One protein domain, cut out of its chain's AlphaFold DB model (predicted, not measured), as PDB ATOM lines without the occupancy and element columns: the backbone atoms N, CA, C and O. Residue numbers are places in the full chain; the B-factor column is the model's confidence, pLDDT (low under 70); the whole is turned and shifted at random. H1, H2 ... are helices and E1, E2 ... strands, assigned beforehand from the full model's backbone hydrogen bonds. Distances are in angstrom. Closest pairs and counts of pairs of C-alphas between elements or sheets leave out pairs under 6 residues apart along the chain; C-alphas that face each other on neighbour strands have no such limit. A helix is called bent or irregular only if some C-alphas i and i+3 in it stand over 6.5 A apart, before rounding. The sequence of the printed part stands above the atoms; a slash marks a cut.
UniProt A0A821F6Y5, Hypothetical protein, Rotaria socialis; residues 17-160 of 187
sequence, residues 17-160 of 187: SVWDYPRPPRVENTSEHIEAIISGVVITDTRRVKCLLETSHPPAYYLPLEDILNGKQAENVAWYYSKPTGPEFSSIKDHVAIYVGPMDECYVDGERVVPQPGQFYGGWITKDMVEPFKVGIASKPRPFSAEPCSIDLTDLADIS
ATOM      1  N   SER A  17       8.003 -55.797 616.499       93.38
ATOM      2  CA  SER A  17       8.817 -55.769 615.284       93.38
ATOM      3  C   SER A  17      10.284 -55.936 615.651       93.38
ATOM      4  O   SER A  17      10.838 -55.170 616.438       93.38
ATOM      5  N   VAL A  18      10.957 -56.890 615.005       90.19
ATOM      6  CA  VAL A  18      12.392 -57.163 615.217       90.19
ATOM      7  C   VAL A  18      13.287 -55.968 614.868       90.19
ATOM      8  O   VAL A  18      14.472 -55.935 615.197       90.19
ATOM      9  N   TRP A  19      12.752 -54.965 614.168       90.44
ATOM     10  CA  TRP A  19      13.453 -53.719 613.856       90.44
ATOM     11  C   TRP A  19      13.475 -52.731 615.024       90.44
ATOM     12  O   TRP A  19      14.236 -51.767 614.962       90.44
ATOM     13  N   ASP A  20      12.682 -52.978 616.066       92.25
ATOM     14  CA  ASP A  20      12.666 -52.209 617.313       92.25
ATOM     15  C   ASP A  20      13.652 -52.749 618.360       92.25
ATOM     16  O   ASP A  20      13.942 -52.070 619.345       92.25
ATOM     17  N   TYR A  21      14.241 -53.928 618.125       91.50
ATOM     18  CA  TYR A  21      15.298 -54.478 618.974       91.50
ATOM     19  C   TYR A  21      16.568 -53.616 618.960       91.50
ATOM     20  O   TYR A  21      16.918 -53.026 617.926       91.50
ATOM     21  N   PRO A  22      17.300 -53.557 620.090       89.44
ATOM     22  CA  PRO A  22      18.350 -52.573 620.301       89.44
ATOM     23  C   PRO A  22      19.583 -52.785 619.411       89.44
ATOM     24  O   PRO A  22      19.897 -53.892 618.963       89.44
ATOM     25  N   ARG A  23      20.329 -51.689 619.216       84.94
ATOM     26  CA  ARG A  23      21.746 -51.705 618.825       84.94
ATOM     27  C   ARG A  23      22.562 -50.928 619.860       84.94
ATOM     28  O   ARG A  23      22.271 -49.746 620.046       84.94
ATOM     29  N   PRO A  24      23.592 -51.527 620.486       87.19
ATOM     30  CA  PRO A  24      24.072 -52.907 620.307       87.19
ATOM     31  C   PRO A  24      23.047 -53.976 620.751       87.19
ATOM     32  O   PRO A  24      22.086 -53.619 621.436       87.19
ATOM     33  N   PRO A  25      23.220 -55.255 620.343       88.31
ATOM     34  CA  PRO A  25      22.370 -56.356 620.797       88.31
ATOM     35  C   PRO A  25      22.333 -56.447 622.319       88.31
ATOM     36  O   PRO A  25      23.289 -56.055 622.993       88.31
ATOM     37  N   ARG A  26      21.247 -56.997 622.854       91.75
ATOM     38  CA  ARG A  26      21.047 -57.113 624.296       91.75
ATOM     39  C   ARG A  26      20.610 -58.517 624.672       91.75
ATOM     40  O   ARG A  26      19.763 -59.096 624.004       91.75
ATOM     41  N   VAL A  27      21.176 -59.021 625.763       93.94
ATOM     42  CA  VAL A  27      20.714 -60.237 626.429       93.94
ATOM     43  C   VAL A  27      19.851 -59.846 627.623       93.94
ATOM     44  O   VAL A  27      20.275 -59.040 628.453       93.94
ATOM     45  N   GLU A  28      18.672 -60.443 627.732       95.69
ATOM     46  CA  GLU A  28      17.752 -60.258 628.853       95.69
ATOM     47  C   GLU A  28      17.413 -61.611 629.495       95.69
ATOM     48  O   GLU A  28      17.439 -62.649 628.837       95.69
ATOM     49  N   ASN A  29      17.126 -61.622 630.800       96.69
ATOM     50  CA  ASN A  29      16.502 -62.790 631.427       96.69
ATOM     51  C   ASN A  29      15.023 -62.795 631.066       96.69
ATOM     52  O   ASN A  29      14.381 -61.750 631.159       96.69
ATOM     53  N   THR A  30      14.478 -63.966 630.769       94.75
ATOM     54  CA  THR A  30      13.043 -64.142 630.559       94.75
ATOM     55  C   THR A  30      12.527 -65.327 631.368       94.75
ATOM     56  O   THR A  30      13.287 -66.238 631.700       94.75
ATOM     57  N   SER A  31      11.245 -65.279 631.731       92.38
ATOM     58  CA  SER A  31      10.523 -66.399 632.346       92.38
ATOM     59  C   SER A  31       9.697 -67.198 631.336       92.38
ATOM     60  O   SER A  31       8.956 -68.093 631.759       92.38
ATOM     61  N   GLU A  32       9.784 -66.856 630.045       96.00
ATOM     62  CA  GLU A  32       9.205 -67.640 628.951       96.00
ATOM     63  C   GLU A  32       9.626 -69.106 629.081       96.00
ATOM     64  O   GLU A  32      10.765 -69.431 629.428       96.00
ATOM     65  N   HIS A  33       8.679 -70.000 628.835       97.50
ATOM     66  CA  HIS A  33       8.907 -71.437 628.827       97.50
ATOM     67  C   HIS A  33       9.344 -71.899 627.451       97.50
ATOM     68  O   HIS A  33       8.626 -71.697 626.477       97.50
ATOM     69  N   ILE A  34      10.518 -72.514 627.387       97.12
ATOM     70  CA  ILE A  34      11.091 -73.040 626.159       97.12
ATOM     71  C   ILE A  34      11.037 -74.558 626.190       97.12
ATOM     72  O   ILE A  34      11.562 -75.188 627.110       97.12
ATOM     73  N   GLU A  35      10.457 -75.122 625.134       95.56
ATOM     74  CA  GLU A  35      10.476 -76.554 624.855       95.56
ATOM     75  C   GLU A  35      11.059 -76.792 623.460       95.56
ATOM     76  O   GLU A  35      10.748 -76.071 622.507       95.56
ATOM     77  N   ALA A  36      11.897 -77.818 623.319       92.00
ATOM     78  CA  ALA A  36      12.384 -78.270 622.018       92.00
ATOM     79  C   ALA A  36      12.365 -79.797 621.940       92.00
ATOM     80  O   ALA A  36      12.785 -80.486 622.873       92.00
ATOM     81  N   ILE A  37      11.889 -80.318 620.810       89.31
ATOM     82  CA  ILE A  37      11.700 -81.743 620.556       89.31
ATOM     83  C   ILE A  37      12.451 -82.145 619.287       89.31
ATOM     84  O   ILE A  37      12.308 -81.514 618.239       89.31
ATOM     85  N   ILE A  38      13.217 -83.236 619.368       83.31
ATOM     86  CA  ILE A  38      13.889 -83.850 618.219       83.31
ATOM     87  C   ILE A  38      13.741 -85.371 618.231       83.31
ATOM     88  O   ILE A  38      13.964 -86.049 619.242       83.31
ATOM     89  N   SER A  39      13.375 -85.941 617.083       81.62
ATOM     90  CA  SER A  39      13.035 -87.359 616.952       81.62
ATOM     91  C   SER A  39      12.047 -87.836 618.035       81.62
ATOM     92  O   SER A  39      12.259 -88.894 618.641       81.62
ATOM     93  N   GLY A  40      11.027 -87.027 618.339       84.00
ATOM     94  CA  GLY A  40      10.010 -87.292 619.365       84.00
ATOM     95  C   GLY A  40      10.502 -87.270 620.819       84.00
ATOM     96  O   GLY A  40       9.801 -87.767 621.695       84.00
ATOM     97  N   VAL A  41      11.704 -86.750 621.093       81.62
ATOM     98  CA  VAL A  41      12.260 -86.615 622.450       81.62
ATOM     99  C   VAL A  41      12.402 -85.147 622.811       81.62
ATOM    100  O   VAL A  41      12.995 -84.386 622.050       81.62
ATOM    101  N   VAL A  42      11.893 -84.778 623.986       86.12
ATOM    102  CA  VAL A  42      12.101 -83.458 624.588       86.12
ATOM    103  C   VAL A  42      13.571 -83.331 624.983       86.12
ATOM    104  O   VAL A  42      14.044 -84.060 625.854       86.12
ATOM    105  N   ILE A  43      14.297 -82.430 624.321       84.19
ATOM    106  CA  ILE A  43      15.710 -82.145 624.617       84.19
ATOM    107  C   ILE A  43      15.878 -80.958 625.558       84.19
ATOM    108  O   ILE A  43      16.961 -80.757 626.089       84.19
ATOM    109  N   THR A  44      14.829 -80.169 625.773       89.00
ATOM    110  CA  THR A  44      14.800 -79.124 626.794       89.00
ATOM    111  C   THR A  44      13.356 -78.778 627.140       89.00
ATOM    112  O   THR A  44      12.486 -78.819 626.269       89.00
ATOM    113  N   ASP A  45      13.137 -78.469 628.413       92.44
ATOM    114  CA  ASP A  45      11.896 -77.982 629.014       92.44
ATOM    115  C   ASP A  45      12.336 -77.072 630.173       92.44
ATOM    116  O   ASP A  45      12.747 -77.550 631.233       92.44
ATOM    117  N   THR A  46      12.394 -75.758 629.936       94.19
ATOM    118  CA  THR A  46      12.952 -74.821 630.920       94.19
ATOM    119  C   THR A  46      12.336 -73.427 630.867       94.19
ATOM    120  O   THR A  46      11.904 -72.942 629.827       94.19
ATOM    121  N   ARG A  47      12.335 -72.751 632.022       97.12
ATOM    122  CA  ARG A  47      12.040 -71.313 632.180       97.12
ATOM    123  C   ARG A  47      13.273 -70.494 632.569       97.12
ATOM    124  O   ARG A  47      13.167 -69.313 632.889       97.12
ATOM    125  N   ARG A  48      14.455 -71.116 632.611       94.88
ATOM    126  CA  ARG A  48      15.722 -70.445 632.919       94.88
ATOM    127  C   ARG A  48      16.363 -70.014 631.620       94.88
ATOM    128  O   ARG A  48      17.259 -70.672 631.120       94.88
ATOM    129  N   VAL A  49      15.873 -68.926 631.047       95.94
ATOM    130  CA  VAL A  49      16.184 -68.598 629.658       95.94
ATOM    131  C   VAL A  49      16.800 -67.212 629.569       95.94
ATOM    132  O   VAL A  49      16.387 -66.268 630.253       95.94
ATOM    133  N   LYS A  50      17.812 -67.081 628.710       96.25
ATOM    134  CA  LYS A  50      18.310 -65.783 628.261       96.25
ATOM    135  C   LYS A  50      17.798 -65.523 626.851       96.25
ATOM    136  O   LYS A  50      17.986 -66.352 625.964       96.25
ATOM    137  N   CYS A  51      17.195 -64.367 626.635       95.88
ATOM    138  CA  CYS A  51      16.699 -63.926 625.341       95.88
ATOM    139  C   CYS A  51      17.688 -62.922 624.732       95.88
ATOM    140  O   CYS A  51      17.980 -61.888 625.336       95.88
ATOM    141  N   LEU A  52      18.251 -63.240 623.562       93.75
ATOM    142  CA  LEU A  52      19.100 -62.329 622.793       93.75
ATOM    143  C   LEU A  52      18.249 -61.570 621.772       93.75
ATOM    144  O   LEU A  52      17.755 -62.154 620.807       93.75
ATOM    145  N   LEU A  53      18.170 -60.254 621.951       92.31
ATOM    146  CA  LEU A  53      17.490 -59.326 621.057       92.31
ATOM    147  C   LEU A  53      18.518 -58.611 620.174       92.31
ATOM    148  O   LEU A  53      19.370 -57.857 620.658       92.31
ATOM    149  N   GLU A  54      18.431 -58.826 618.861       85.88
ATOM    150  CA  GLU A  54      19.261 -58.154 617.861       85.88
ATOM    151  C   GLU A  54      18.382 -57.584 616.750       85.88
ATOM    152  O   GLU A  54      17.593 -58.304 616.142       85.88
ATOM    153  N   THR A  55      18.573 -56.304 616.409       88.25
ATOM    154  CA  THR A  55      17.828 -55.666 615.314       88.25
ATOM    155  C   THR A  55      17.776 -56.543 614.064       88.25
ATOM    156  O   THR A  55      18.810 -57.019 613.585       88.25
ATOM    157  N   SER A  56      16.586 -56.646 613.473       86.62
ATOM    158  CA  SER A  56      16.243 -57.394 612.255       86.62
ATOM    159  C   SER A  56      16.261 -58.924 612.361       86.62
ATOM    160  O   SER A  56      15.972 -59.583 611.361       86.62
ATOM    161  N   HIS A  57      16.560 -59.493 613.531       86.12
ATOM    162  CA  HIS A  57      16.489 -60.934 613.774       86.12
ATOM    163  C   HIS A  57      15.413 -61.217 614.829       86.12
ATOM    164  O   HIS A  57      15.327 -60.466 615.801       86.12
ATOM    165  N   PRO A  58      14.602 -62.274 614.665       92.69
ATOM    166  CA  PRO A  58      13.817 -62.819 615.763       92.69
ATOM    167  C   PRO A  58      14.718 -63.186 616.954       92.69
ATOM    168  O   PRO A  58      15.918 -63.427 616.753       92.69
ATOM    169  N   PRO A  59      14.163 -63.246 618.174       93.88
ATOM    170  CA  PRO A  59      14.888 -63.640 619.370       93.88
ATOM    171  C   PRO A  59      15.621 -64.968 619.211       93.88
ATOM    172  O   PRO A  59      15.104 -65.919 618.624       93.88
ATOM    173  N   ALA A  60      16.826 -65.035 619.771       92.44
ATOM    174  CA  ALA A  60      17.523 -66.296 619.988       92.44
ATOM    175  C   ALA A  60      17.535 -66.612 621.486       92.44
ATOM    176  O   ALA A  60      17.984 -65.792 622.292       92.44
ATOM    177  N   TYR A  61      17.078 -67.808 621.846       94.75
ATOM    178  CA  TYR A  61      17.029 -68.256 623.234       94.75
ATOM    179  C   TYR A  61      18.278 -69.061 623.590       94.75
ATOM    180  O   TYR A  61      18.639 -70.016 622.901       94.75
ATOM    181  N   TYR A  62      18.934 -68.655 624.673       92.56
ATOM    182  CA  TYR A  62      20.075 -69.331 625.279       92.56
ATOM    183  C   TYR A  62      19.613 -70.035 626.549       92.56
ATOM    184  O   TYR A  62      19.050 -69.412 627.455       92.56
ATOM    185  N   LEU A  63      19.886 -71.330 626.604       92.31
ATOM    186  CA  LEU A  63      19.438 -72.258 627.629       92.31
ATOM    187  C   LEU A  63      20.658 -72.757 628.411       92.31
ATOM    188  O   LEU A  63      21.690 -73.024 627.787       92.31
ATOM    189  N   PRO A  64      20.583 -72.882 629.745       90.38
ATOM    190  CA  PRO A  64      21.630 -73.495 630.543       90.38
ATOM    191  C   PRO A  64      21.959 -74.874 629.988       90.38
ATOM    192  O   PRO A  64      21.052 -75.651 629.697       90.38
ATOM    193  N   LEU A  65      23.246 -75.198 629.868       82.25
ATOM    194  CA  LEU A  65      23.665 -76.508 629.366       82.25
ATOM    195  C   LEU A  65      23.059 -77.667 630.180       82.25
ATOM    196  O   LEU A  65      22.736 -78.706 629.624       82.25
ATOM    197  N   GLU A  66      22.861 -77.464 631.481       81.94
ATOM    198  CA  GLU A  66      22.245 -78.433 632.395       81.94
ATOM    199  C   GLU A  66      20.734 -78.650 632.181       81.94
ATOM    200  O   GLU A  66      20.205 -79.664 632.627       81.94
ATOM    201  N   ASP A  67      20.048 -77.733 631.487       86.75
ATOM    202  CA  ASP A  67      18.631 -77.869 631.102       86.75
ATOM    203  C   ASP A  67      18.454 -78.561 629.743       86.75
ATOM    204  O   ASP A  67      17.340 -78.678 629.220       86.75
ATOM    205  N   ILE A  68      19.558 -79.014 629.154       81.44
ATOM    206  CA  ILE A  68      19.565 -79.806 627.937       81.44
ATOM    207  C   ILE A  68      19.567 -81.286 628.337       81.44
ATOM    208  O   ILE A  68      20.555 -81.816 628.842       81.44
ATOM    209  N   LEU A  69      18.423 -81.945 628.153       69.62
ATOM    210  CA  LEU A  69      18.156 -83.300 628.625       69.62
ATOM    211  C   LEU A  69      18.794 -84.376 627.732       69.62
ATOM    212  O   LEU A  69      18.869 -84.264 626.506       69.62
ATOM    213  N   ASN A  70      19.235 -85.450 628.390       62.94
ATOM    214  CA  ASN A  70      20.118 -86.471 627.833       62.94
ATOM    215  C   ASN A  70      19.420 -87.546 626.974       62.94
ATOM    216  O   ASN A  70      18.332 -88.025 627.296       62.94
ATOM    217  N   GLY A  71      20.146 -88.040 625.961       52.06
ATOM    218  CA  GLY A  71      19.995 -89.397 625.421       52.06
ATOM    219  C   GLY A  71      20.214 -89.577 623.914       52.06
ATOM    220  O   GLY A  71      20.320 -90.716 623.461       52.06
ATOM    221  N   LYS A  72      20.268 -88.501 623.116       53.88
ATOM    222  CA  LYS A  72      20.401 -88.583 621.646       53.88
ATOM    223  C   LYS A  72      21.553 -87.735 621.113       53.88
ATOM    224  O   LYS A  72      21.779 -86.621 621.550       53.88
ATOM    225  N   GLN A  73      22.276 -88.243 620.124       60.03
ATOM    226  CA  GLN A  73      23.256 -87.431 619.400       60.03
ATOM    227  C   GLN A  73      22.552 -86.655 618.295       60.03
ATOM    228  O   GLN A  73      21.837 -87.253 617.489       60.03
ATOM    229  N   ALA A  74      22.779 -85.344 618.241       64.94
ATOM    230  CA  ALA A  74      22.296 -84.499 617.162       64.94
ATOM    231  C   ALA A  74      23.410 -83.546 616.709       64.94
ATOM    232  O   ALA A  74      23.972 -82.769 617.484       64.94
ATOM    233  N   GLU A  75      23.771 -83.635 615.432       66.25
ATOM    234  CA  GLU A  75      24.859 -82.842 614.868       66.25
ATOM    235  C   GLU A  75      24.350 -81.486 614.376       66.25
ATOM    236  O   GLU A  75      23.330 -81.409 613.695       66.25
ATOM    237  N   ASN A  76      25.096 -80.418 614.674       68.56
ATOM    238  CA  ASN A  76      24.837 -79.058 614.187       68.56
ATOM    239  C   ASN A  76      23.448 -78.491 614.541       68.56
ATOM    240  O   ASN A  76      22.874 -77.724 613.769       68.56
ATOM    241  N   VAL A  77      22.911 -78.851 615.708       77.94
ATOM    242  CA  VAL A  77      21.583 -78.404 616.164       77.94
ATOM    243  C   VAL A  77      21.613 -77.225 617.136       77.94
ATOM    244  O   VAL A  77      20.566 -76.686 617.485       77.94
ATOM    245  N   ALA A  78      22.805 -76.789 617.540       82.50
ATOM    246  CA  ALA A  78      22.989 -75.675 618.454       82.50
ATOM    247  C   ALA A  78      24.319 -74.947 618.212       82.50
ATOM    248  O   ALA A  78      25.184 -75.393 617.449       82.50
ATOM    249  N   TRP A  79      24.483 -73.808 618.875       78.19
ATOM    250  CA  TRP A  79      25.744 -73.081 618.975       78.19
ATOM    251  C   TRP A  79      25.893 -72.486 620.374       78.19
ATOM    252  O   TRP A  79      24.926 -72.336 621.122       78.19
ATOM    253  N   TYR A  80      27.120 -72.125 620.730       81.25
ATOM    254  CA  TYR A  80      27.420 -71.479 622.002       81.25
ATOM    255  C   TYR A  80      28.621 -70.545 621.867       81.25
ATOM    256  O   TYR A  80      29.347 -70.560 620.869       81.25
ATOM    257  N   TYR A  81      28.821 -69.727 622.897       75.94
ATOM    258  CA  TYR A  81      30.011 -68.904 623.059       75.94
ATOM    259  C   TYR A  81      30.827 -69.454 624.228       75.94
ATOM    260  O   TYR A  81      30.490 -69.214 625.385       75.94
ATOM    261  N   SER A  82      31.924 -70.163 623.941       75.06
ATOM    262  CA  SER A  82      32.846 -70.671 624.975       75.06
ATOM    263  C   SER A  82      33.485 -69.538 625.787       75.06
ATOM    264  O   SER A  82      33.776 -69.672 626.977       75.06
ATOM    265  N   LYS A  83      33.670 -68.379 625.147       76.69
ATOM    266  CA  LYS A  83      34.177 -67.155 625.765       76.69
ATOM    267  C   LYS A  83      33.419 -65.936 625.226       76.69
ATOM    268  O   LYS A  83      33.920 -65.275 624.312       76.69
ATOM    269  N   PRO A  84      32.225 -65.621 625.769       80.56
ATOM    270  CA  PRO A  84      31.486 -64.428 625.375       80.56
ATOM    271  C   PRO A  84      32.351 -63.179 625.579       80.56
ATOM    272  O   PRO A  84      32.985 -63.003 626.622       80.56
ATOM    273  N   THR A  85      32.420 -62.323 624.565       79.50
ATOM    274  CA  THR A  85      33.228 -61.099 624.600       79.50
ATOM    275  C   THR A  85      32.371 -59.923 625.039       79.50
ATOM    276  O   THR A  85      31.407 -59.620 624.353       79.50
ATOM    277  N   GLY A  86      32.757 -59.232 626.112       80.12
ATOM    278  CA  GLY A  86      32.041 -58.058 626.631       80.12
ATOM    279  C   GLY A  86      31.179 -58.378 627.863       80.12
ATOM    280  O   GLY A  86      30.633 -59.482 627.964       80.12
ATOM    281  N   PRO A  87      31.080 -57.457 628.843       81.94
ATOM    282  CA  PRO A  87      30.295 -57.673 630.061       81.94
ATOM    283  C   PRO A  87      28.805 -57.929 629.783       81.94
ATOM    284  O   PRO A  87      28.184 -58.718 630.493       81.94
ATOM    285  N   GLU A  88      28.248 -57.341 628.726       84.31
ATOM    286  CA  GLU A  88      26.852 -57.468 628.301       84.31
ATOM    287  C   GLU A  88      26.473 -58.884 627.828       84.31
ATOM    288  O   GLU A  88      25.311 -59.272 627.929       84.31
ATOM    289  N   PHE A  89      27.454 -59.684 627.393       85.25
ATOM    290  CA  PHE A  89      27.262 -61.074 626.960       85.25
ATOM    291  C   PHE A  89      27.803 -62.096 627.968       85.25
ATOM    292  O   PHE A  89      27.680 -63.298 627.767       85.25
ATOM    293  N   SER A  90      28.387 -61.657 629.085       86.19
ATOM    294  CA  SER A  90      28.947 -62.576 630.088       86.19
ATOM    295  C   SER A  90      27.911 -63.552 630.664       86.19
ATOM    296  O   SER A  90      28.259 -64.664 631.052       86.19
ATOM    297  N   SER A  91      26.633 -63.160 630.671       90.81
ATOM    298  CA  SER A  91      25.532 -63.944 631.236       90.81
ATOM    299  C   SER A  91      25.098 -65.153 630.400       90.81
ATOM    300  O   SER A  91      24.407 -66.011 630.943       90.81
ATOM    301  N   ILE A  92      25.503 -65.235 629.126       86.31
ATOM    302  CA  ILE A  92      25.269 -66.406 628.256       86.31
ATOM    303  C   ILE A  92      26.454 -67.375 628.250       86.31
ATOM    304  O   ILE A  92      26.479 -68.326 627.472       86.31
ATOM    305  N   LYS A  93      27.453 -67.152 629.113       84.56
ATOM    306  CA  LYS A  93      28.465 -68.170 629.384       84.56
ATOM    307  C   LYS A  93      27.761 -69.430 629.908       84.56
ATOM    308  O   LYS A  93      26.810 -69.318 630.679       84.56
ATOM    309  N   ASP A  94      28.210 -70.602 629.469       84.56
ATOM    310  CA  ASP A  94      27.657 -71.905 629.875       84.56
ATOM    311  C   ASP A  94      26.197 -72.133 629.420       84.56
ATOM    312  O   ASP A  94      25.507 -73.026 629.912       84.56
ATOM    313  N   HIS A  95      25.733 -71.338 628.447       88.75
ATOM    314  CA  HIS A  95      24.451 -71.526 627.774       88.75
ATOM    315  C   HIS A  95      24.652 -71.925 626.311       88.75
ATOM    316  O   HIS A  95      25.615 -71.514 625.658       88.75
ATOM    317  N   VAL A  96      23.694 -72.675 625.776       88.19
ATOM    318  CA  VAL A  96      23.608 -73.042 624.360       88.19
ATOM    319  C   VAL A  96      22.362 -72.425 623.747       88.19
ATOM    320  O   VAL A  96      21.339 -72.297 624.414       88.19
ATOM    321  N   ALA A  97      22.426 -72.060 622.476       89.25
ATOM    322  CA  ALA A  97      21.257 -71.655 621.715       89.25
ATOM    323  C   ALA A  97      20.948 -72.701 620.643       89.25
ATOM    324  O   ALA A  97      21.853 -73.223 619.991       89.25
ATOM    325  N   ILE A  98      19.666 -73.035 620.502       87.44
ATOM    326  CA  ILE A  98      19.180 -74.132 619.660       87.44
ATOM    327  C   ILE A  98      18.667 -73.581 618.325       87.44
ATOM    328  O   ILE A  98      17.949 -72.576 618.283       87.44
ATOM    329  N   TYR A  99      19.014 -74.252 617.224       85.31
ATOM    330  CA  TYR A  99      18.428 -73.975 615.913       85.31
ATOM    331  C   TYR A  99      17.033 -74.597 615.832       85.31
ATOM    332  O   TYR A  99      16.886 -75.798 616.029       85.31
ATOM    333  N   VAL A 100      16.027 -73.806 615.455       89.56
ATOM    334  CA  VAL A 100      14.650 -74.303 615.272       89.56
ATOM    335  C   VAL A 100      14.540 -75.240 614.063       89.56
ATOM    336  O   VAL A 100      13.824 -76.229 614.108       89.56
ATOM    337  N   GLY A 101      15.256 -74.949 612.970       86.69
ATOM    338  CA  GLY A 101      15.104 -75.667 611.695       86.69
ATOM    339  C   GLY A 101      15.305 -77.192 611.766       86.69
ATOM    340  O   GLY A 101      14.514 -77.910 611.162       86.69
ATOM    341  N   PRO A 102      16.335 -77.701 612.471       83.31
ATOM    342  CA  PRO A 102      16.547 -79.140 612.658       83.31
ATOM    343  C   PRO A 102      15.621 -79.833 613.673       83.31
ATOM    344  O   PRO A 102      15.733 -81.048 613.832       83.31
ATOM    345  N   MET A 103      14.774 -79.098 614.397       87.00
ATOM    346  CA  MET A 103      13.883 -79.655 615.421       87.00
ATOM    347  C   MET A 103      12.583 -80.157 614.792       87.00
ATOM    348  O   MET A 103      12.129 -79.623 613.780       87.00
ATOM    349  N   ASP A 104      11.946 -81.149 615.420       89.62
ATOM    350  CA  ASP A 104      10.579 -81.534 615.050       89.62
ATOM    351  C   ASP A 104       9.620 -80.394 615.436       89.62
ATOM    352  O   ASP A 104       8.755 -79.960 614.660       89.62
ATOM    353  N   GLU A 105       9.791 -79.904 616.668       94.06
ATOM    354  CA  GLU A 105       8.956 -78.879 617.279       94.06
ATOM    355  C   GLU A 105       9.756 -78.040 618.282       94.06
ATOM    356  O   GLU A 105      10.595 -78.550 619.023       94.06
ATOM    357  N   CYS A 106       9.458 -76.743 618.312       95.75
ATOM    358  CA  CYS A 106       9.966 -75.785 619.284       95.75
ATOM    359  C   CYS A 106       8.802 -74.920 619.763       95.75
ATOM    360  O   CYS A 106       7.963 -74.529 618.943       95.75
ATOM    361  N   TYR A 107       8.776 -74.596 621.055       97.94
ATOM    362  CA  TYR A 107       7.710 -73.815 621.676       97.94
ATOM    363  C   TYR A 107       8.252 -72.688 622.559       97.94
ATOM    364  O   TYR A 107       9.271 -72.862 623.226       97.94
ATOM    365  N   VAL A 108       7.537 -71.560 622.573       97.69
ATOM    366  CA  VAL A 108       7.695 -70.438 623.513       97.69
ATOM    367  C   VAL A 108       6.359 -70.247 624.229       97.69
ATOM    368  O   VAL A 108       5.356 -69.977 623.578       97.69
ATOM    369  N   ASP A 109       6.313 -70.445 625.546       97.31
ATOM    370  CA  ASP A 109       5.084 -70.407 626.359       97.31
ATOM    371  C   ASP A 109       3.923 -71.233 625.753       97.31
ATOM    372  O   ASP A 109       2.758 -70.829 625.739       97.31
ATOM    373  N   GLY A 110       4.253 -72.421 625.230       97.00
ATOM    374  CA  GLY A 110       3.308 -73.335 624.580       97.00
ATOM    375  C   GLY A 110       2.901 -72.937 623.155       97.00
ATOM    376  O   GLY A 110       2.125 -73.646 622.512       97.00
ATOM    377  N   GLU A 111       3.421 -71.834 622.619       97.50
ATOM    378  CA  GLU A 111       3.237 -71.443 621.226       97.50
ATOM    379  C   GLU A 111       4.316 -72.046 620.330       97.50
ATOM    380  O   GLU A 111       5.505 -71.817 620.537       97.50
ATOM    381  N   ARG A 112       3.901 -72.782 619.293       97.12
ATOM    382  CA  ARG A 112       4.833 -73.362 618.323       97.12
ATOM    383  C   ARG A 112       5.494 -72.268 617.488       97.12
ATOM    384  O   ARG A 112       4.794 -71.500 616.829       97.12
ATOM    385  N   VAL A 113       6.823 -72.264 617.443       96.50
ATOM    386  CA  VAL A 113       7.587 -71.271 616.677       96.50
ATOM    387  C   VAL A 113       7.908 -71.730 615.258       96.50
ATOM    388  O   VAL A 113       7.952 -72.923 614.945       96.50
ATOM    389  N   VAL A 114       8.188 -70.757 614.395       93.94
ATOM    390  CA  VAL A 114       8.699 -70.959 613.036       93.94
ATOM    391  C   VAL A 114      10.183 -70.565 612.996       93.94
ATOM    392  O   VAL A 114      10.564 -69.562 613.604       93.94
ATOM    393  N   PRO A 115      11.056 -71.315 612.296       90.06
ATOM    394  CA  PRO A 115      12.449 -70.912 612.138       90.06
ATOM    395  C   PRO A 115      12.562 -69.620 611.324       90.06
ATOM    396  O   PRO A 115      11.893 -69.466 610.297       90.06
ATOM    397  N   GLN A 116      13.473 -68.723 611.718       84.62
ATOM    398  CA  GLN A 116      13.853 -67.592 610.871       84.62
ATOM    399  C   GLN A 116      14.260 -68.089 609.470       84.62
ATOM    400  O   GLN A 116      15.151 -68.936 609.365       84.62
ATOM    401  N   PRO A 117      13.679 -67.548 608.381       77.81
ATOM    402  CA  PRO A 117      14.039 -67.964 607.032       77.81
ATOM    403  C   PRO A 117      15.545 -67.821 606.748       77.81
ATOM    404  O   PRO A 117      16.118 -66.732 606.817       77.81
ATOM    405  N   GLY A 118      16.183 -68.938 606.394       68.19
ATOM    406  CA  GLY A 118      17.626 -69.047 606.157       68.19
ATOM    407  C   GLY A 118      18.227 -70.257 606.881       68.19
ATOM    408  O   GLY A 118      17.627 -70.800 607.796       68.19
ATOM    409  N   GLN A 119      19.409 -70.711 606.457       55.31
ATOM    410  CA  GLN A 119      20.026 -71.951 606.974       55.31
ATOM    411  C   GLN A 119      20.949 -71.740 608.189       55.31
ATOM    412  O   GLN A 119      21.538 -72.690 608.687       55.31
ATOM    413  N   PHE A 120      21.133 -70.497 608.640       59.44
ATOM    414  CA  PHE A 120      22.187 -70.140 609.602       59.44
ATOM    415  C   PHE A 120      21.702 -69.222 610.724       59.44
ATOM    416  O   PHE A 120      22.515 -68.597 611.406       59.44
ATOM    417  N   TYR A 121      20.387 -69.077 610.876       66.38
ATOM    418  CA  TYR A 121      19.817 -68.196 611.878       66.38
ATOM    419  C   TYR A 121      19.210 -68.986 613.022       66.38
ATOM    420  O   TYR A 121      18.496 -69.966 612.829       66.38
ATOM    421  N   GLY A 122      19.505 -68.499 614.216       75.12
ATOM    422  CA  GLY A 122      18.998 -68.998 615.474       75.12
ATOM    423  C   GLY A 122      17.677 -68.400 615.928       75.12
ATOM    424  O   GLY A 122      17.336 -68.582 617.085       75.12
ATOM    425  N   GLY A 123      17.014 -67.607 615.080       87.75
ATOM    426  CA  GLY A 123      15.836 -66.831 615.457       87.75
ATOM    427  C   GLY A 123      14.569 -67.685 615.528       87.75
ATOM    428  O   GLY A 123      14.283 -68.441 614.594       87.75
ATOM    429  N   TRP A 124      13.814 -67.524 616.611       94.06
ATOM    430  CA  TRP A 124      12.530 -68.174 616.880       94.06
ATOM    431  C   TRP A 124      11.407 -67.174 616.579       94.06
ATOM    432  O   TRP A 124      11.384 -66.096 617.166       94.06
ATOM    433  N   ILE A 125      10.512 -67.493 615.637       93.88
ATOM    434  CA  ILE A 125       9.400 -66.611 615.245       93.88
ATOM    435  C   ILE A 125       8.102 -67.089 615.895       93.88
ATOM    436  O   ILE A 125       7.633 -68.186 615.582       93.88
ATOM    437  N   THR A 126       7.500 -66.243 616.726       95.00
ATOM    438  CA  THR A 126       6.116 -66.362 617.218       95.00
ATOM    439  C   THR A 126       5.154 -65.546 616.339       95.00
ATOM    440  O   THR A 126       5.559 -64.712 615.524       95.00
ATOM    441  N   LYS A 127       3.852 -65.805 616.454       93.00
ATOM    442  CA  LYS A 127       2.772 -65.253 615.615       93.00
ATOM    443  C   LYS A 127       2.557 -63.748 615.779       93.00
ATOM    444  O   LYS A 127       1.923 -63.120 614.932       93.00
ATOM    445  N   ASP A 128       2.998 -63.190 616.896       91.50
ATOM    446  CA  ASP A 128       2.895 -61.776 617.235       91.50
ATOM    447  C   ASP A 128       4.058 -60.948 616.669       91.50
ATOM    448  O   ASP A 128       3.977 -59.718 616.640       91.50
ATOM    449  N   MET A 129       5.088 -61.595 616.118       92.06
ATOM    450  CA  MET A 129       6.174 -60.913 615.422       92.06
ATOM    451  C   MET A 129       5.769 -60.476 614.013       92.06
ATOM    452  O   MET A 129       5.258 -61.253 613.202       92.06
ATOM    453  N   VAL A 130       6.069 -59.222 613.682       90.19
ATOM    454  CA  VAL A 130       5.758 -58.615 612.384       90.19
ATOM    455  C   VAL A 130       6.982 -58.599 611.480       90.19
ATOM    456  O   VAL A 130       8.056 -58.109 611.838       90.19
ATOM    457  N   GLU A 131       6.784 -59.093 610.261       85.31
ATOM    458  CA  GLU A 131       7.729 -58.985 609.154       85.31
ATOM    459  C   GLU A 131       8.090 -57.521 608.805       85.31
ATOM    460  O   GLU A 131       7.340 -56.586 609.096       85.31
ATOM    461  N   PRO A 132       9.222 -57.271 608.117       87.31
ATOM    462  CA  PRO A 132      10.134 -58.248 607.518       87.31
ATOM    463  C   PRO A 132      11.211 -58.745 608.486       87.31
ATOM    464  O   PRO A 132      11.772 -57.969 609.250       87.31
ATOM    465  N   PHE A 133      11.596 -60.014 608.376       83.75
ATOM    466  CA  PHE A 133      12.800 -60.536 609.029       83.75
ATOM    467  C   PHE A 133      14.000 -60.433 608.091       83.75
ATOM    468  O   PHE A 133      13.860 -60.456 606.864       83.75
ATOM    469  N   LYS A 134      15.210 -60.338 608.646       76.12
ATOM    470  CA  LYS A 134      16.414 -60.423 607.823       76.12
ATOM    471  C   LYS A 134      16.492 -61.807 607.186       76.12
ATOM    472  O   LYS A 134      16.654 -62.808 607.877       76.12
ATOM    473  N   VAL A 135      16.430 -61.841 605.862       64.50
ATOM    474  CA  VAL A 135      16.722 -63.032 605.066       64.50
ATOM    475  C   VAL A 135      18.169 -62.967 604.595       64.50
ATOM    476  O   VAL A 135      18.670 -61.907 604.211       64.50
ATOM    477  N   GLY A 136      18.873 -64.089 604.633       53.31
ATOM    478  CA  GLY A 136      20.256 -64.143 604.185       53.31
ATOM    479  C   GLY A 136      20.708 -65.562 603.886       53.31
ATOM    480  O   GLY A 136      20.415 -66.491 604.634       53.31
ATOM    481  N   ILE A 137      21.490 -65.712 602.818       44.12
ATOM    482  CA  ILE A 137      22.495 -66.772 602.746       44.12
ATOM    483  C   ILE A 137      23.606 -66.263 603.665       44.12
ATOM    484  O   ILE A 137      24.394 -65.414 603.246       44.12
ATOM    485  N   ALA A 138      23.604 -66.621 604.952       42.47
ATOM    486  CA  ALA A 138      24.685 -66.160 605.815       42.47
ATOM    487  C   ALA A 138      26.001 -66.685 605.226       42.47
ATOM    488  O   ALA A 138      26.213 -67.892 605.105       42.47
ATOM    489  N   SER A 139      26.881 -65.781 604.809       38.84
ATOM    490  CA  SER A 139      28.242 -66.133 604.443       38.84
ATOM    491  C   SER A 139      28.992 -66.456 605.734       38.84
ATOM    492  O   SER A 139      29.645 -65.576 606.288       38.84
ATOM    493  N   LYS A 140      28.857 -67.705 606.203       36.22
ATOM    494  CA  LYS A 140      29.423 -68.244 607.453       36.22
ATOM    495  C   LYS A 140      28.924 -67.535 608.734       36.22
ATOM    496  O   LYS A 140      28.442 -66.403 608.673       36.22
ATOM    497  N   PRO A 141      29.009 -68.190 609.910       41.72
ATOM    498  CA  PRO A 141      28.840 -67.501 611.186       41.72
ATOM    499  C   PRO A 141      29.716 -66.239 611.237       41.72
ATOM    500  O   PRO A 141      30.851 -66.234 610.751       41.72
ATOM    501  N   ARG A 142      29.167 -65.151 611.798       40.84
ATOM    502  CA  ARG A 142      29.919 -63.913 612.073       40.84
ATOM    503  C   ARG A 142      31.182 -64.245 612.900       40.84
ATOM    504  O   ARG A 142      31.172 -65.220 613.645       40.84
ATOM    505  N   PRO A 143      32.286 -63.496 612.726       37.88
ATOM    506  CA  PRO A 143      33.632 -64.040 612.871       37.88
ATOM    507  C   PRO A 143      33.969 -64.522 614.295       37.88
ATOM    508  O   PRO A 143      33.806 -63.787 615.261       37.88
ATOM    509  N   PHE A 144      34.530 -65.736 614.366       36.38
ATOM    510  CA  PHE A 144      35.487 -66.268 615.354       36.38
ATOM    511  C   PHE A 144      35.114 -66.450 616.843       36.38
ATOM    512  O   PHE A 144      35.994 -66.879 617.586       36.38
ATOM    513  N   SER A 145      33.876 -66.231 617.304       46.06
ATOM    514  CA  SER A 145      33.506 -66.581 618.699       46.06
ATOM    515  C   SER A 145      32.286 -67.488 618.877       46.06
ATOM    516  O   SER A 145      32.161 -68.101 619.934       46.06
ATOM    517  N   ALA A 146      31.414 -67.604 617.871       50.16
ATOM    518  CA  ALA A 146      30.333 -68.587 617.869       50.16
ATOM    519  C   ALA A 146      30.825 -69.866 617.187       50.16
ATOM    520  O   ALA A 146      31.110 -69.853 615.984       50.16
ATOM    521  N   GLU A 147      30.931 -70.957 617.938       47.91
ATOM    522  CA  GLU A 147      31.329 -72.256 617.396       47.91
ATOM    523  C   GLU A 147      30.073 -73.117 617.172       47.91
ATOM    524  O   GLU A 147      29.286 -73.295 618.108       47.91
ATOM    525  N   PRO A 148      29.825 -73.627 615.946       50.78
ATOM    526  CA  PRO A 148      28.763 -74.603 615.737       50.78
ATOM    527  C   PRO A 148      29.122 -75.873 616.511       50.78
ATOM    528  O   PRO A 148      30.212 -76.422 616.328       50.78
ATOM    529  N   CYS A 149      28.220 -76.343 617.370       41.94
ATOM    530  CA  CYS A 149      28.433 -77.570 618.119       41.94
ATOM    531  C   CYS A 149      27.547 -78.697 617.590       41.94
ATOM    532  O   CYS A 149      26.352 -78.541 617.337       41.94
ATOM    533  N   SER A 150      28.157 -79.870 617.431       43.66
ATOM    534  CA  SER A 150      27.407 -81.118 617.518       43.66
ATOM    535  C   SER A 150      27.205 -81.382 618.999       43.66
ATOM    536  O   SER A 150      28.193 -81.523 619.722       43.66
ATOM    537  N   ILE A 151      25.953 -81.376 619.456       45.09
ATOM    538  CA  ILE A 151      25.659 -81.715 620.840       45.09
ATOM    539  C   ILE A 151      25.504 -83.232 620.909       45.09
ATOM    540  O   ILE A 151      24.569 -83.818 620.357       45.09
ATOM    541  N   ASP A 152      26.451 -83.873 621.585       42.25
ATOM    542  CA  ASP A 152      26.281 -85.239 622.058       42.25
ATOM    543  C   ASP A 152      25.610 -85.189 623.422       42.25
ATOM    544  O   ASP A 152      26.257 -84.959 624.443       42.25
ATOM    545  N   LEU A 153      24.287 -85.366 623.421       48.12
ATOM    546  CA  LEU A 153      23.440 -85.310 624.614       48.12
ATOM    547  C   LEU A 153      23.632 -86.550 625.511       48.12
ATOM    548  O   LEU A 153      22.696 -86.951 626.195       48.12
ATOM    549  N   THR A 154      24.774 -87.243 625.467       37.22
ATOM    550  CA  THR A 154      25.035 -88.403 626.337       37.22
ATOM    551  C   THR A 154      25.977 -88.106 627.502       37.22
ATOM    552  O   THR A 154      26.018 -88.922 628.418       37.22
ATOM    553  N   ASP A 155      26.655 -86.947 627.537       40.56
ATOM    554  CA  ASP A 155      27.591 -86.612 628.631       40.56
ATOM    555  C   ASP A 155      27.805 -85.089 628.844       40.56
ATOM    556  O   ASP A 155      28.923 -84.566 628.839       40.56
ATOM    557  N   LEU A 156      26.716 -84.329 629.018       48.00
ATOM    558  CA  LEU A 156      26.759 -82.877 629.262       48.00
ATOM    559  C   LEU A 156      26.873 -82.532 630.756       48.00
ATOM    560  O   LEU A 156      25.977 -81.932 631.340       48.00
ATOM    561  N   ALA A 157      27.983 -82.913 631.390       40.78
ATOM    562  CA  ALA A 157      28.251 -82.540 632.785       40.78
ATOM    563  C   ALA A 157      28.986 -81.188 632.934       40.78
ATOM    564  O   ALA A 157      28.953 -80.594 634.008       40.78
ATOM    565  N   ASP A 158      29.665 -80.703 631.882       49.09
ATOM    566  CA  ASP A 158      30.458 -79.462 631.900       49.09
ATOM    567  C   ASP A 158      30.754 -78.966 630.465       49.09
ATOM    568  O   ASP A 158      31.034 -79.767 629.567       49.09
ATOM    569  N   ILE A 159      30.776 -77.645 630.244       46.44
ATOM    570  CA  ILE A 159      31.188 -77.012 628.979       46.44
ATOM    571  C   ILE A 159      32.622 -77.396 628.579       46.44
ATOM    572  O   ILE A 159      32.939 -77.455 627.392       46.44
ATOM    573  N   SER A 160      33.488 -77.731 629.545       49.09
ATOM    574  CA  SER A 160      34.835 -78.255 629.270       49.09
ATOM    575  C   SER A 160      34.809 -79.629 628.577       49.09
ATOM    576  O   SER A 160      35.682 -79.945 627.758       49.09
TER     577      SER A 160
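This is residues 17 to 160 of the 187 residues of the protein "Hypothetical protein" of Rotaria socialis (UniProt A0A821F6Y5). Little of this model is regular structure: H1 packs on a strongly twisted antiparallel sheet, E1-E4-E5-E7-E6-E9, and E3 of a small antiparallel sheet, E3-E2-E8, runs on into E4. Nine named strands and one named helix, H1 after E6, hold 54 of 144 printed residues, mostly strand. It is compact, spanning 39 by 32 by 31 A, with radius of gyration of the C-alphas 14.2 A.

E1, residues 26-30, is antiparallel to E4, 49-53; N 28 and O 51 are 2.9 A apart, within hydrogen-bond range. H1, residues 87-92, is on their sheet and irregular, C-alphas 88 and 91 being 7.2 A apart; 0 of 2 O i to N i+4 and 2 of 3 O i to N i+3 pairs are within range.

E1 begins at C-alpha 26 (21.047, -57.113, 624.296). E2 spans residues 34-38, E3 41-46, E5 60-64, E6 73-80, E7 95-98 and E8 105-108. E9, 147-152, ends at C-alpha 152 (26.281, -85.239, 622.058).

The printed part has no cut, the link E8 to E9 is long, and residues 69-76, 118-121 and 135-160 have pLDDT under 70.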